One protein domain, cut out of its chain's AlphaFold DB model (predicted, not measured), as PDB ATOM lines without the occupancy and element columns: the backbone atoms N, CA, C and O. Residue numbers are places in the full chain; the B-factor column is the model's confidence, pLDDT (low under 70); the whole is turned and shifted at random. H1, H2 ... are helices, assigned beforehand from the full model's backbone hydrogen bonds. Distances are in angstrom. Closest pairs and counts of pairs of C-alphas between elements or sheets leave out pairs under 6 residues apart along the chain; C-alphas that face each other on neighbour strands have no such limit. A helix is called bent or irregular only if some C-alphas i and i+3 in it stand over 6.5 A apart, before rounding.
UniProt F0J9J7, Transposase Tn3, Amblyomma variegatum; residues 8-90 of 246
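AT A GLANCE: This is residues 8 to 90 of the 246 residues of the protein "Transposase Tn3" of Amblyomma variegatum (UniProt F0J9J7). The model shows a loose head of three helices, H2, H3 and H4, with a fourth helix, H1, held out from it as an arm by a long winding link, residues 20 to 33. In the head, H2 and H3 meet as a V, residues 36 to 40 of H2 at residues 62 to 67 of H3, and the short H4 is set crosswise to both; the far end of H2 with the residues after it, 45 to 51, sticks out. The printed part has 83 residues with four named helices, in the order H1, H2, H3, H4, and no named strand; the class is all helix, with 52 residues in the helices. The whole is only just loose, close to compact, with a radius of gyration of the C-alphas of 14.6 A. The C-alphas span 43 by 30 by 20 A along their three main axes, and H1 at one end makes much of the length.

HOW THE PARTS SIT: H1, residues 8 to 19, touches no helix. It is apart from H2, residues 34 to 49, though H2 is the next helix along the chain. It is also apart from H3, residues 56 to 69, and from H4, residues 79 to 88. H2 and H3 touch, and their closest C-alphas, those of Leu 36 and Ala 67, are 6.1 A apart. H2 touches H3 with residues 36 to 40 alone, and H3 touches H2 with residues 62 to 67 alone. The two helices run opposite ways at a steep tilt of 52 degrees, with their centres 10.4 A apart. H2 and H4 are close but not clearly touching: their closest C-alphas, those of Glu 37 and Phe 85, are 7.5 A apart. Their lines are about perpendicular, at 80 degrees. H3 and H4 are also close but not clearly touching, with the C-alphas of Thr 60 and Leu 82 closest at 7.5 A. Their lines are about perpendicular, at 89 degrees. In H2 and H4 every O i to N i+4 pair is within hydrogen-bond range; in H1 it is 6 of 8 pairs, and in H3 9 of 10.

IN THESE COORDINATES: H1 begins at Ile 8, whose C-alpha is at (-16.094, -20.410, 61.462), and runs to Glu 19, 17.4 A from first to last C-alpha. It is irregular: C-alphas 9 and 12 are 7.8 A apart. H2, Pro 34 to Asn 49, is the longest helix by residues, with 16, and measures 22.9 A; its first C-alpha is at (-30.483, -25.945, 42.348). H3, Gly 56 to Met 69, measures 19.8 A. It is neither bent nor irregular, but only just: C-alphas 58 and 61 are 6.0 A apart. H4, Asp 79 to Arg 88, measures 14.3 A and ends with its C-alpha at (-37.520, -20.555, 48.520).

THE WHOLE: The two C-alphas farthest apart are those of Ile 8 and Lys 51, at 46.3 A, while the first and last printed C-alphas, those of Ile 8 and Ser 90, are 28.9 A apart. The printed part has no cut. The link from H1 to H2 is long, with 14 residues, and its C-alphas lie 6 to 19 A from the mean of the C-alphas. The links from H2 to H3, 6 residues, and from H3 to H4, 9 residues, are short. Residues 45 to 51, of which 45 to 49 belong to H2, stand free. The mean pLDDT of the printed part is 76.7; 20 residues are under 70, namely residue 13, residues 17 to 18, residues 20 to 31 and residues 49 to 53.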
ATOM      1  N   ILE A   8     -17.366 -20.863  62.044       79.75
ATOM      2  CA  ILE A   8     -16.094 -20.410  61.462       79.75
ATOM      3  C   ILE A   8     -15.875 -21.032  60.076       79.75
ATOM      4  O   ILE A   8     -15.524 -20.313  59.143       79.75
ATOM      5  N   LYS A   9     -16.145 -22.337  59.910       79.38
ATOM      6  CA  LYS A   9     -16.038 -23.017  58.606       79.38
ATOM      7  C   LYS A   9     -16.977 -22.429  57.549       79.38
ATOM      8  O   LYS A   9     -16.572 -22.276  56.402       79.38
ATOM      9  N   ASN A  10     -18.196 -22.052  57.933       74.69
ATOM     10  CA  ASN A  10     -19.210 -21.535  57.008       74.69
ATOM     11  C   ASN A  10     -19.233 -19.998  56.902       74.69
ATOM     12  O   ASN A  10     -20.082 -19.453  56.199       74.69
ATOM     13  N   LYS A  11     -18.293 -19.291  57.552       80.06
ATOM     14  CA  LYS A  11     -18.246 -17.819  57.642       80.06
ATOM     15  C   LYS A  11     -18.413 -17.128  56.287       80.06
ATOM     16  O   LYS A  11     -19.192 -16.191  56.174       80.06
ATOM     17  N   ARG A  12     -17.702 -17.599  55.258       77.62
ATOM     18  CA  ARG A  12     -17.726 -16.985  53.920       77.62
ATOM     19  C   ARG A  12     -19.102 -17.086  53.254       77.62
ATOM     20  O   ARG A  12     -19.569 -16.107  52.695       77.62
ATOM     21  N   SER A  13     -19.763 -18.237  53.374       69.94
ATOM     22  CA  SER A  13     -21.112 -18.451  52.831       69.94
ATOM     23  C   SER A  13     -22.178 -17.648  53.587       69.94
ATOM     24  O   SER A  13     -23.121 -17.156  52.975       69.94
ATOM     25  N   ILE A  14     -22.007 -17.470  54.902       73.19
ATOM     26  CA  ILE A  14     -22.905 -16.659  55.736       73.19
ATOM     27  C   ILE A  14     -22.789 -15.168  55.380       73.19
ATOM     28  O   ILE A  14     -23.811 -14.493  55.294       73.19
ATOM     29  N   LEU A  15     -21.570 -14.664  55.153       78.56
ATOM     30  CA  LEU A  15     -21.332 -13.271  54.751       78.56
ATOM     31  C   LEU A  15     -21.878 -12.975  53.347       78.56
ATOM     32  O   LEU A  15     -22.590 -11.995  53.174       78.56
ATOM     33  N   ASP A  16     -21.647 -13.864  52.379       75.94
ATOM     34  CA  ASP A  16     -22.187 -13.714  51.019       75.94
ATOM     35  C   ASP A  16     -23.729 -13.710  51.007       75.94
ATOM     36  O   ASP A  16     -24.373 -12.904  50.338       75.94
ATOM     37  N   ALA A  17     -24.366 -14.553  51.825       66.50
ATOM     38  CA  ALA A  17     -25.819 -14.533  51.977       66.50
ATOM     39  C   ALA A  17     -26.355 -13.280  52.689       66.50
ATOM     40  O   ALA A  17     -27.524 -12.937  52.491       66.50
ATOM     41  N   PHE A  18     -25.523 -12.610  53.495       68.19
ATOM     42  CA  PHE A  18     -25.874 -11.376  54.205       68.19
ATOM     43  C   PHE A  18     -25.899 -10.203  53.240       68.19
ATOM     44  O   PHE A  18     -26.895  -9.490  53.172       68.19
ATOM     45  N   GLU A  19     -24.842 -10.074  52.442       73.69
ATOM     46  CA  GLU A  19     -24.707  -9.032  51.422       73.69
ATOM     47  C   GLU A  19     -25.790  -9.133  50.340       73.69
ATOM     48  O   GLU A  19     -26.249  -8.118  49.829       73.69
ATOM     49  N   ASN A  20     -26.264 -10.346  50.039       66.56
ATOM     50  CA  ASN A  20     -27.323 -10.583  49.056       66.56
ATOM     51  C   ASN A  20     -28.755 -10.609  49.649       66.56
ATOM     52  O   ASN A  20     -29.673 -11.084  48.980       66.56
ATOM     53  N   GLU A  21     -28.954 -10.183  50.906       62.53
ATOM     54  CA  GLU A  21     -30.252 -10.168  51.617       62.53
ATOM     55  C   GLU A  21     -31.025 -11.510  51.588       62.53
ATOM     56  O   GLU A  21     -32.255 -11.567  51.689       62.53
ATOM     57  N   LYS A  22     -30.323 -12.647  51.495       57.97
ATOM     58  CA  LYS A  22     -30.945 -13.983  51.370       57.97
ATOM     59  C   LYS A  22     -31.486 -14.538  52.699       57.97
ATOM     60  O   LYS A  22     -31.902 -15.698  52.770       57.97
ATOM     61  N   PHE A  23     -31.518 -13.738  53.767       52.75
ATOM     62  CA  PHE A  23     -31.938 -14.166  55.103       52.75
ATOM     63  C   PHE A  23     -33.421 -13.901  55.379       52.75
ATOM     64  O   PHE A  23     -33.801 -12.865  55.914       52.75
ATOM     65  N   LYS A  24     -34.267 -14.901  55.105       54.00
ATOM     66  CA  LYS A  24     -35.624 -14.990  55.690       54.00
ATOM     67  C   LYS A  24     -35.776 -16.098  56.738       54.00
ATOM     68  O   LYS A  24     -36.794 -16.151  57.418       54.00
ATOM     69  N   THR A  25     -34.795 -16.994  56.889       53.62
ATOM     70  CA  THR A  25     -34.839 -18.094  57.873       53.62
ATOM     71  C   THR A  25     -33.449 -18.392  58.445       53.62
ATOM     72  O   THR A  25     -32.444 -18.194  57.764       53.62
ATOM     73  N   SER A  26     -33.379 -18.922  59.672       55.34
ATOM     74  CA  SER A  26     -32.120 -19.268  60.363       55.34
ATOM     75  C   SER A  26     -31.353 -20.463  59.765       55.34
ATOM     76  O   SER A  26     -30.332 -20.867  60.317       55.34
ATOM     77  N   ARG A  27     -31.827 -21.072  58.666       56.75
ATOM     78  CA  ARG A  27     -31.159 -22.187  57.973       56.75
ATOM     79  C   ARG A  27     -31.109 -21.926  56.470       56.75
ATOM     80  O   ARG A  27     -32.134 -21.954  55.800       56.75
ATOM     81  N   MET A  28     -29.903 -21.776  55.930       54.84
ATOM     82  CA  MET A  28     -29.666 -21.719  54.486       54.84
ATOM     83  C   MET A  28     -29.745 -23.134  53.900       54.84
ATOM     84  O   MET A  28     -28.752 -23.854  53.855       54.84
ATOM     85  N   ARG A  29     -30.944 -23.575  53.508       57.22
ATOM     86  CA  ARG A  29     -31.116 -24.814  52.736       57.22
ATOM     87  C   ARG A  29     -31.173 -24.465  51.253       57.22
ATOM     88  O   ARG A  29     -32.122 -23.815  50.817       57.22
ATOM     89  N   THR A  30     -30.174 -24.899  50.490       59.50
ATOM     90  CA  THR A  30     -30.272 -24.971  49.029       59.50
ATOM     91  C   THR A  30     -31.297 -26.036  48.643       59.50
ATOM     92  O   THR A  30     -31.599 -26.945  49.422       59.50
ATOM     93  N   GLY A  31     -31.900 -25.891  47.464       63.94
ATOM     94  CA  GLY A  31     -32.747 -26.948  46.918       63.94
ATOM     95  C   GLY A  31     -31.979 -28.233  46.722       63.94
ATOM     96  O   GLY A  31     -30.769 -28.195  46.532       63.94
ATOM     97  N   ALA A  32     -32.694 -29.357  46.717       75.06
ATOM     98  CA  ALA A  32     -32.107 -30.627  46.309       75.06
ATOM     99  C   ALA A  32     -31.592 -30.574  44.855       75.06
ATOM    100  O   ALA A  32     -30.646 -31.276  44.526       75.06
ATOM    101  N   TYR A  33     -32.171 -29.699  44.018       82.62
ATOM    102  CA  TYR A  33     -31.849 -29.563  42.595       82.62
ATOM    103  C   TYR A  33     -31.720 -28.074  42.206       82.62
ATOM    104  O   TYR A  33     -32.650 -27.510  41.628       82.62
ATOM    105  N   PRO A  34     -30.623 -27.387  42.576       82.44
ATOM    106  CA  PRO A  34     -30.483 -25.945  42.348       82.44
ATOM    107  C   PRO A  34     -30.478 -25.570  40.857       82.44
ATOM    108  O   PRO A  34     -31.143 -24.611  40.480       82.44
ATOM    109  N   GLU A  35     -29.813 -26.360  40.012       83.62
ATOM    110  CA  GLU A  35     -29.715 -26.127  38.560       83.62
ATOM    111  C   GLU A  35     -31.073 -26.257  37.858       83.62
ATOM    112  O   GLU A  35     -31.459 -25.417  37.045       83.62
ATOM    113  N   LEU A  36     -31.857 -27.267  38.248       88.00
ATOM    114  CA  LEU A  36     -33.225 -27.454  37.770       88.00
ATOM    115  C   LEU A  36     -34.120 -26.265  38.125       88.00
ATOM    116  O   LEU A  36     -34.928 -25.809  37.315       88.00
ATOM    117  N   GLU A  37     -34.006 -25.773  39.355       88.25
ATOM    118  CA  GLU A  37     -34.810 -24.648  39.819       88.25
ATOM    119  C   GLU A  37     -34.456 -23.350  39.107       88.25
ATOM    120  O   GLU A  37     -35.359 -22.581  38.779       88.25
ATOM    121  N   GLU A  38     -33.176 -23.114  38.836       85.94
ATOM    122  CA  GLU A  38     -32.725 -21.960  38.064       85.94
ATOM    123  C   GLU A  38     -33.254 -22.002  36.627       85.94
ATOM    124  O   GLU A  38     -33.885 -21.039  36.176       85.94
ATOM    125  N   ALA A  39     -33.113 -23.140  35.943       86.81
ATOM    126  CA  ALA A  39     -33.660 -23.336  34.601       86.81
ATOM    127  C   ALA A  39     -35.186 -23.136  34.568       86.81
ATOM    128  O   ALA A  39     -35.732 -22.496  33.662       86.81
ATOM    129  N   LEU A  40     -35.890 -23.624  35.593       87.88
ATOM    130  CA  LEU A  40     -37.332 -23.448  35.717       87.88
ATOM    131  C   LEU A  40     -37.715 -21.981  35.945       87.88
ATOM    132  O   LEU A  40     -38.699 -21.517  35.371       87.88
ATOM    133  N   LEU A  41     -36.947 -21.227  36.733       84.69
ATOM    134  CA  LEU A  41     -37.185 -19.797  36.951       84.69
ATOM    135  C   LEU A  41     -36.972 -18.968  35.684       84.69
ATOM    136  O   LEU A  41     -37.764 -18.057  35.434       84.69
ATOM    137  N   ILE A  42     -35.941 -19.276  34.891       84.31
ATOM    138  CA  ILE A  42     -35.694 -18.626  33.595       84.31
ATOM    139  C   ILE A  42     -36.897 -18.852  32.678       84.31
ATOM    140  O   ILE A  42     -37.511 -17.888  32.216       84.31
ATOM    141  N   TRP A  43     -37.323 -20.107  32.527       86.94
ATOM    142  CA  TRP A  43     -38.499 -20.433  31.727       86.94
ATOM    143  C   TRP A  43     -39.777 -19.754  32.250       86.94
ATOM    144  O   TRP A  43     -40.570 -19.233  31.468       86.94
ATOM    145  N   MET A  44     -39.987 -19.692  33.571       81.12
ATOM    146  CA  MET A  44     -41.145 -19.000  34.152       81.12
ATOM    147  C   MET A  44     -41.137 -17.491  33.856       81.12
ATOM    148  O   MET A  44     -42.208 -16.897  33.699       81.12
ATOM    149  N   ARG A  45     -39.963 -16.849  33.777       78.69
ATOM    150  CA  ARG A  45     -39.847 -15.434  33.373       78.69
ATOM    151  C   ARG A  45     -40.237 -15.252  31.909       78.69
ATOM    152  O   ARG A  45     -41.040 -14.372  31.609       78.69
ATOM    153  N   GLU A  46     -39.746 -16.110  31.022       73.25
ATOM    154  CA  GLU A  46     -40.100 -16.088  29.597       73.25
ATOM    155  C   GLU A  46     -41.591 -16.355  29.367       73.25
ATOM    156  O   GLU A  46     -42.252 -15.632  28.622       73.25
ATOM    157  N   ALA A  47     -42.159 -17.347  30.051       74.00
ATOM    158  CA  ALA A  47     -43.583 -17.651  29.980       74.00
ATOM    159  C   ALA A  47     -44.442 -16.467  30.461       74.00
ATOM    160  O   ALA A  47     -45.464 -16.156  29.848       74.00
ATOM    161  N   ARG A  48     -44.002 -15.749  31.505       71.31
ATOM    162  CA  ARG A  48     -44.670 -14.526  31.974       71.31
ATOM    163  C   ARG A  48     -44.580 -13.390  30.951       71.31
ATOM    164  O   ARG A  48     -45.582 -12.710  30.742       71.31
ATOM    165  N   ASN A  49     -43.429 -13.202  30.304       68.12
ATOM    166  CA  ASN A  49     -43.261 -12.196  29.246       68.12
ATOM    167  C   ASN A  49     -44.174 -12.482  28.044       68.12
ATOM    168  O   ASN A  49     -44.739 -11.559  27.464       68.12
ATOM    169  N   ASN A  50     -44.410 -13.761  27.748       67.06
ATOM    170  CA  ASN A  50     -45.364 -14.219  26.736       67.06
ATOM    171  C   ASN A  50     -46.821 -14.293  27.238       67.06
ATOM    172  O   ASN A  50     -47.678 -14.863  26.568       67.06
ATOM    173  N   LYS A  51     -47.118 -13.715  28.412       64.75
ATOM    174  CA  LYS A  51     -48.458 -13.647  29.026       64.75
ATOM    175  C   LYS A  51     -49.124 -15.014  29.252       64.75
ATOM    176  O   LYS A  51     -50.349 -15.096  29.325       64.75
ATOM    177  N   LEU A  52     -48.343 -16.083  29.409       63.16
ATOM    178  CA  LEU A  52     -48.878 -17.413  29.689       63.16
ATOM    179  C   LEU A  52     -49.256 -17.544  31.175       63.16
ATOM    180  O   LEU A  52     -48.459 -17.192  32.053       63.16
ATOM    181  N   PRO A  53     -50.451 -18.071  31.493       66.81
ATOM    182  CA  PRO A  53     -50.841 -18.329  32.869       66.81
ATOM    183  C   PRO A  53     -50.014 -19.485  33.443       66.81
ATOM    184  O   PRO A  53     -50.053 -20.613  32.956       66.81
ATOM    185  N   LEU A  54     -49.267 -19.207  34.511       71.31
ATOM    186  CA  LEU A  54     -48.455 -20.200  35.210       71.31
ATOM    187  C   LEU A  54     -49.226 -20.739  36.416       71.31
ATOM    188  O   LEU A  54     -49.277 -20.094  37.465       71.31
ATOM    189  N   SER A  55     -49.828 -21.919  36.261       73.44
ATOM    190  CA  SER A  55     -50.409 -22.698  37.359       73.44
ATOM    191  C   SER A  55     -49.456 -23.815  37.795       73.44
ATOM    192  O   SER A  55     -48.486 -24.135  37.104       73.44
ATOM    193  N   GLY A  56     -49.733 -24.447  38.940       71.25
ATOM    194  CA  GLY A  56     -48.981 -25.631  39.369       71.25
ATOM    195  C   GLY A  56     -49.028 -26.764  38.340       71.25
ATOM    196  O   GLY A  56     -48.017 -27.419  38.123       71.25
ATOM    197  N   GLU A  57     -50.155 -26.924  37.648       73.25
ATOM    198  CA  GLU A  57     -50.368 -27.942  36.610       73.25
ATOM    199  C   GLU A  57     -49.536 -27.695  35.345       73.25
ATOM    200  O   GLU A  57     -49.245 -28.637  34.621       73.25
ATOM    201  N   VAL A  58     -49.104 -26.454  35.095       80.56
ATOM    202  CA  VAL A  58     -48.195 -26.122  33.981       80.56
ATOM    203  C   VAL A  58     -46.730 -26.206  34.426       80.56
ATOM    204  O   VAL A  58     -45.867 -26.689  33.694       80.56
ATOM    205  N   VAL A  59     -46.433 -25.758  35.648       83.00
ATOM    206  CA  VAL A  59     -45.063 -25.712  36.184       83.00
ATOM    207  C   VAL A  59     -44.522 -27.115  36.500       83.00
ATOM    208  O   VAL A  59     -43.343 -27.373  36.274       83.00
ATOM    209  N   THR A  60     -45.368 -28.033  36.971       83.94
ATOM    210  CA  THR A  60     -44.974 -29.394  37.399       83.94
ATOM    211  C   THR A  60     -44.506 -30.276  36.222       83.94
ATOM    212  O   THR A  60     -43.396 -30.820  36.285       83.94
ATOM    213  N   PRO A  61     -45.240 -30.372  35.092       83.19
ATOM    214  CA  PRO A  61     -44.753 -31.086  33.911       83.19
ATOM    215  C   PRO A  61     -43.497 -30.449  33.316       83.19
ATOM    216  O   PRO A  61     -42.581 -31.158  32.900       83.19
ATOM    217  N   LYS A  62     -43.405 -29.111  33.317       88.06
ATOM    218  CA  LYS A  62     -42.220 -28.422  32.796       88.06
ATOM    219  C   LYS A  62     -40.979 -28.673  33.648       88.06
ATOM    220  O   LYS A  62     -39.913 -28.893  33.084       88.06
ATOM    221  N   ALA A  63     -41.115 -28.695  34.974       88.44
ATOM    222  CA  ALA A  63     -40.035 -29.081  35.878       88.44
ATOM    223  C   ALA A  63     -39.553 -30.511  35.593       88.44
ATOM    224  O   ALA A  63     -38.356 -30.752  35.534       88.44
ATOM    225  N   SER A  64     -40.474 -31.442  35.332       88.69
ATOM    226  CA  SER A  64     -40.118 -32.827  34.988       88.69
ATOM    227  C   SER A  64     -39.390 -32.919  33.638       88.69
ATOM    228  O   SER A  64     -38.391 -33.619  33.516       88.69
ATOM    229  N   SER A  65     -39.833 -32.151  32.636       89.06
ATOM    230  CA  SER A  65     -39.156 -32.051  31.335       89.06
ATOM    231  C   SER A  65     -37.756 -31.435  31.441       89.06
ATOM    232  O   SER A  65     -36.830 -31.917  30.795       89.06
ATOM    233  N   LEU A  66     -37.586 -30.395  32.262       88.88
ATOM    234  CA  LEU A  66     -36.277 -29.796  32.534       88.88
ATOM    235  C   LEU A  66     -35.358 -30.758  33.287       88.88
ATOM    236  O   LEU A  66     -34.182 -30.832  32.960       88.88
ATOM    237  N   ALA A  67     -35.889 -31.534  34.231       90.44
ATOM    238  CA  ALA A  67     -35.114 -32.548  34.935       90.44
ATOM    239  C   ALA A  67     -34.597 -33.630  33.979       90.44
ATOM    240  O   ALA A  67     -33.424 -33.978  34.049       90.44
ATOM    241  N   ALA A  68     -35.428 -34.084  33.034       89.44
ATOM    242  CA  ALA A  68     -35.009 -35.034  32.006       89.44
ATOM    243  C   ALA A  68     -33.914 -34.466  31.087       89.44
ATOM    244  O   ALA A  68     -32.956 -35.163  30.777       89.44
ATOM    245  N   MET A  69     -34.019 -33.193  30.682       88.06
ATOM    246  CA  MET A  69     -32.990 -32.533  29.861       88.06
ATOM    247  C   MET A  69     -31.672 -32.300  30.611       88.06
ATOM    248  O   MET A  69     -30.625 -32.226  29.979       88.06
ATOM    249  N   LEU A  70     -31.726 -32.178  31.937       87.88
ATOM    250  CA  LEU A  70     -30.558 -32.061  32.812       87.88
ATOM    251  C   LEU A  70     -30.053 -33.428  33.313       87.88
ATOM    252  O   LEU A  70     -29.211 -33.470  34.202       87.88
ATOM    253  N   GLU A  71     -30.588 -34.533  32.783       88.44
ATOM    254  CA  GLU A  71     -30.238 -35.912  33.162       88.44
ATOM    255  C   GLU A  71     -30.453 -36.230  34.662       88.44
ATOM    256  O   GLU A  71     -29.836 -37.131  35.234       88.44
ATOM    257  N   ILE A  72     -31.383 -35.525  35.316       86.69
ATOM    258  CA  ILE A  72     -31.751 -35.733  36.722       86.69
ATOM    259  C   ILE A  72     -32.870 -36.779  36.801       86.69
ATOM    260  O   ILE A  72     -34.059 -36.455  36.797       86.69
ATOM    261  N   ASN A  73     -32.480 -38.049  36.908       80.69
ATOM    262  CA  ASN A  73     -33.412 -39.185  36.899       80.69
ATOM    263  C   ASN A  73     -34.194 -39.371  38.214       80.69
ATOM    264  O   ASN A  73     -35.301 -39.902  38.199       80.69
ATOM    265  N   ASP A  74     -33.662 -38.886  39.339       82.19
ATOM    266  CA  ASP A  74     -34.284 -39.039  40.667       82.19
ATOM    267  C   ASP A  74     -35.290 -37.923  41.004       82.19
ATOM    268  O   ASP A  74     -35.784 -37.821  42.132       82.19
ATOM    269  N   PHE A  75     -35.582 -37.034  40.052       84.44
ATOM    270  CA  PHE A  75     -36.479 -35.915  40.294       84.44
ATOM    271  C   PHE A  75     -37.949 -36.335  40.220       84.44
ATOM    272  O   PHE A  75     -38.485 -36.634  39.155       84.44
ATOM    273  N   ALA A  76     -38.642 -36.244  41.356       81.94
ATOM    274  CA  ALA A  76     -40.095 -36.328  41.416       81.94
ATOM    275  C   ALA A  76     -40.700 -34.940  41.661       81.94
ATOM    276  O   ALA A  76     -40.508 -34.338  42.725       81.94
ATOM    277  N   SER A  77     -41.490 -34.450  40.701       79.50
ATOM    278  CA  SER A  77     -42.227 -33.188  40.827       79.50
ATOM    279  C   SER A  77     -43.439 -33.347  41.758       79.50
ATOM    280  O   SER A  77     -44.591 -33.383  41.338       79.50
ATOM    281  N   SER A  78     -43.160 -33.523  43.050       82.38
ATOM    282  CA  SER A  78     -44.169 -33.681  44.099       82.38
ATOM    283  C   SER A  78     -44.760 -32.339  44.536       82.38
ATOM    284  O   SER A  78     -44.099 -31.296  44.480       82.38
ATOM    285  N   ASP A  79     -45.974 -32.372  45.088       76.31
ATOM    286  CA  ASP A  79     -46.614 -31.193  45.686       76.31
ATOM    287  C   ASP A  79     -45.765 -30.570  46.806       76.31
ATOM    288  O   ASP A  79     -45.705 -29.343  46.956       76.31
ATOM    289  N   GLY A  80     -45.057 -31.408  47.572       82.19
ATOM    290  CA  GLY A  80     -44.125 -30.973  48.612       82.19
ATOM    291  C   GLY A  80     -42.930 -30.215  48.033       82.19
ATOM    292  O   GLY A  80     -42.610 -29.116  48.498       82.19
ATOM    293  N   TRP A  81     -42.311 -30.743  46.972       87.44
ATOM    294  CA  TRP A  81     -41.225 -30.053  46.274       87.44
ATOM    295  C   TRP A  81     -41.693 -28.711  45.704       87.44
ATOM    296  O   TRP A  81     -41.050 -27.691  45.958       87.44
ATOM    297  N   LEU A  82     -42.844 -28.676  45.025       84.06
ATOM    298  CA  LEU A  82     -43.398 -27.452  44.446       84.06
ATOM    299  C   LEU A  82     -43.704 -26.401  45.527       84.06
ATOM    300  O   LEU A  82     -43.472 -25.207  45.325       84.06
ATOM    301  N   THR A  83     -44.198 -26.826  46.692       81.75
ATOM    302  CA  THR A  83     -44.446 -25.942  47.842       81.75
ATOM    303  C   THR A  83     -43.146 -25.339  48.375       81.75
ATOM    304  O   THR A  83     -43.058 -24.127  48.584       81.75
ATOM    305  N   HIS A  84     -42.100 -26.152  48.536       82.38
ATOM    306  CA  HIS A  84     -40.795 -25.674  48.985       82.38
ATOM    307  C   HIS A  84     -40.069 -24.819  47.941       82.38
ATOM    308  O   HIS A  84     -39.397 -23.861  48.319       82.38
ATOM    309  N   PHE A  85     -40.194 -25.134  46.652       83.50
ATOM    310  CA  PHE A  85     -39.687 -24.325  45.541       83.50
ATOM    311  C   PHE A  85     -40.299 -22.919  45.573       83.50
ATOM    312  O   PHE A  85     -39.572 -21.927  45.609       83.50
ATOM    313  N   LYS A  86     -41.630 -22.828  45.688       81.88
ATOM    314  CA  LYS A  86     -42.332 -21.544  45.827       81.88
ATOM    315  C   LYS A  86     -41.832 -20.738  47.014       81.88
ATOM    316  O   LYS A  86     -41.537 -19.558  46.867       81.88
ATOM    317  N   HIS A  87     -41.725 -21.375  48.180       77.56
ATOM    318  CA  HIS A  87     -41.278 -20.701  49.395       77.56
ATOM    319  C   HIS A  87     -39.850 -20.156  49.252       77.56
ATOM    320  O   HIS A  87     -39.587 -19.013  49.616       77.56
ATOM    321  N   ARG A  88     -38.928 -20.951  48.693       78.69
ATOM    322  CA  ARG A  88     -37.520 -20.555  48.520       78.69
ATOM    323  C   ARG A  88     -37.351 -19.396  47.544       78.69
ATOM    324  O   ARG A  88     -36.564 -18.500  47.818       78.69
ATOM    325  N   HIS A  89     -38.153 -19.362  46.483       76.31
ATOM    326  CA  HIS A  89     -38.097 -18.308  45.466       76.31
ATOM    327  C   HIS A  89     -39.144 -17.203  45.660       76.31
ATOM    328  O   HIS A  89     -39.351 -16.383  44.770       76.31
ATOM    329  N   SER A  90     -39.804 -17.156  46.825       73.69
ATOM    330  CA  SER A  90     -40.855 -16.176  47.151       73.69
ATOM    331  C   SER A  90     -41.964 -16.078  46.083       73.69
ATOM    332  O   SER A  90     -42.474 -14.996  45.789       73.69
TER     333      SER A  90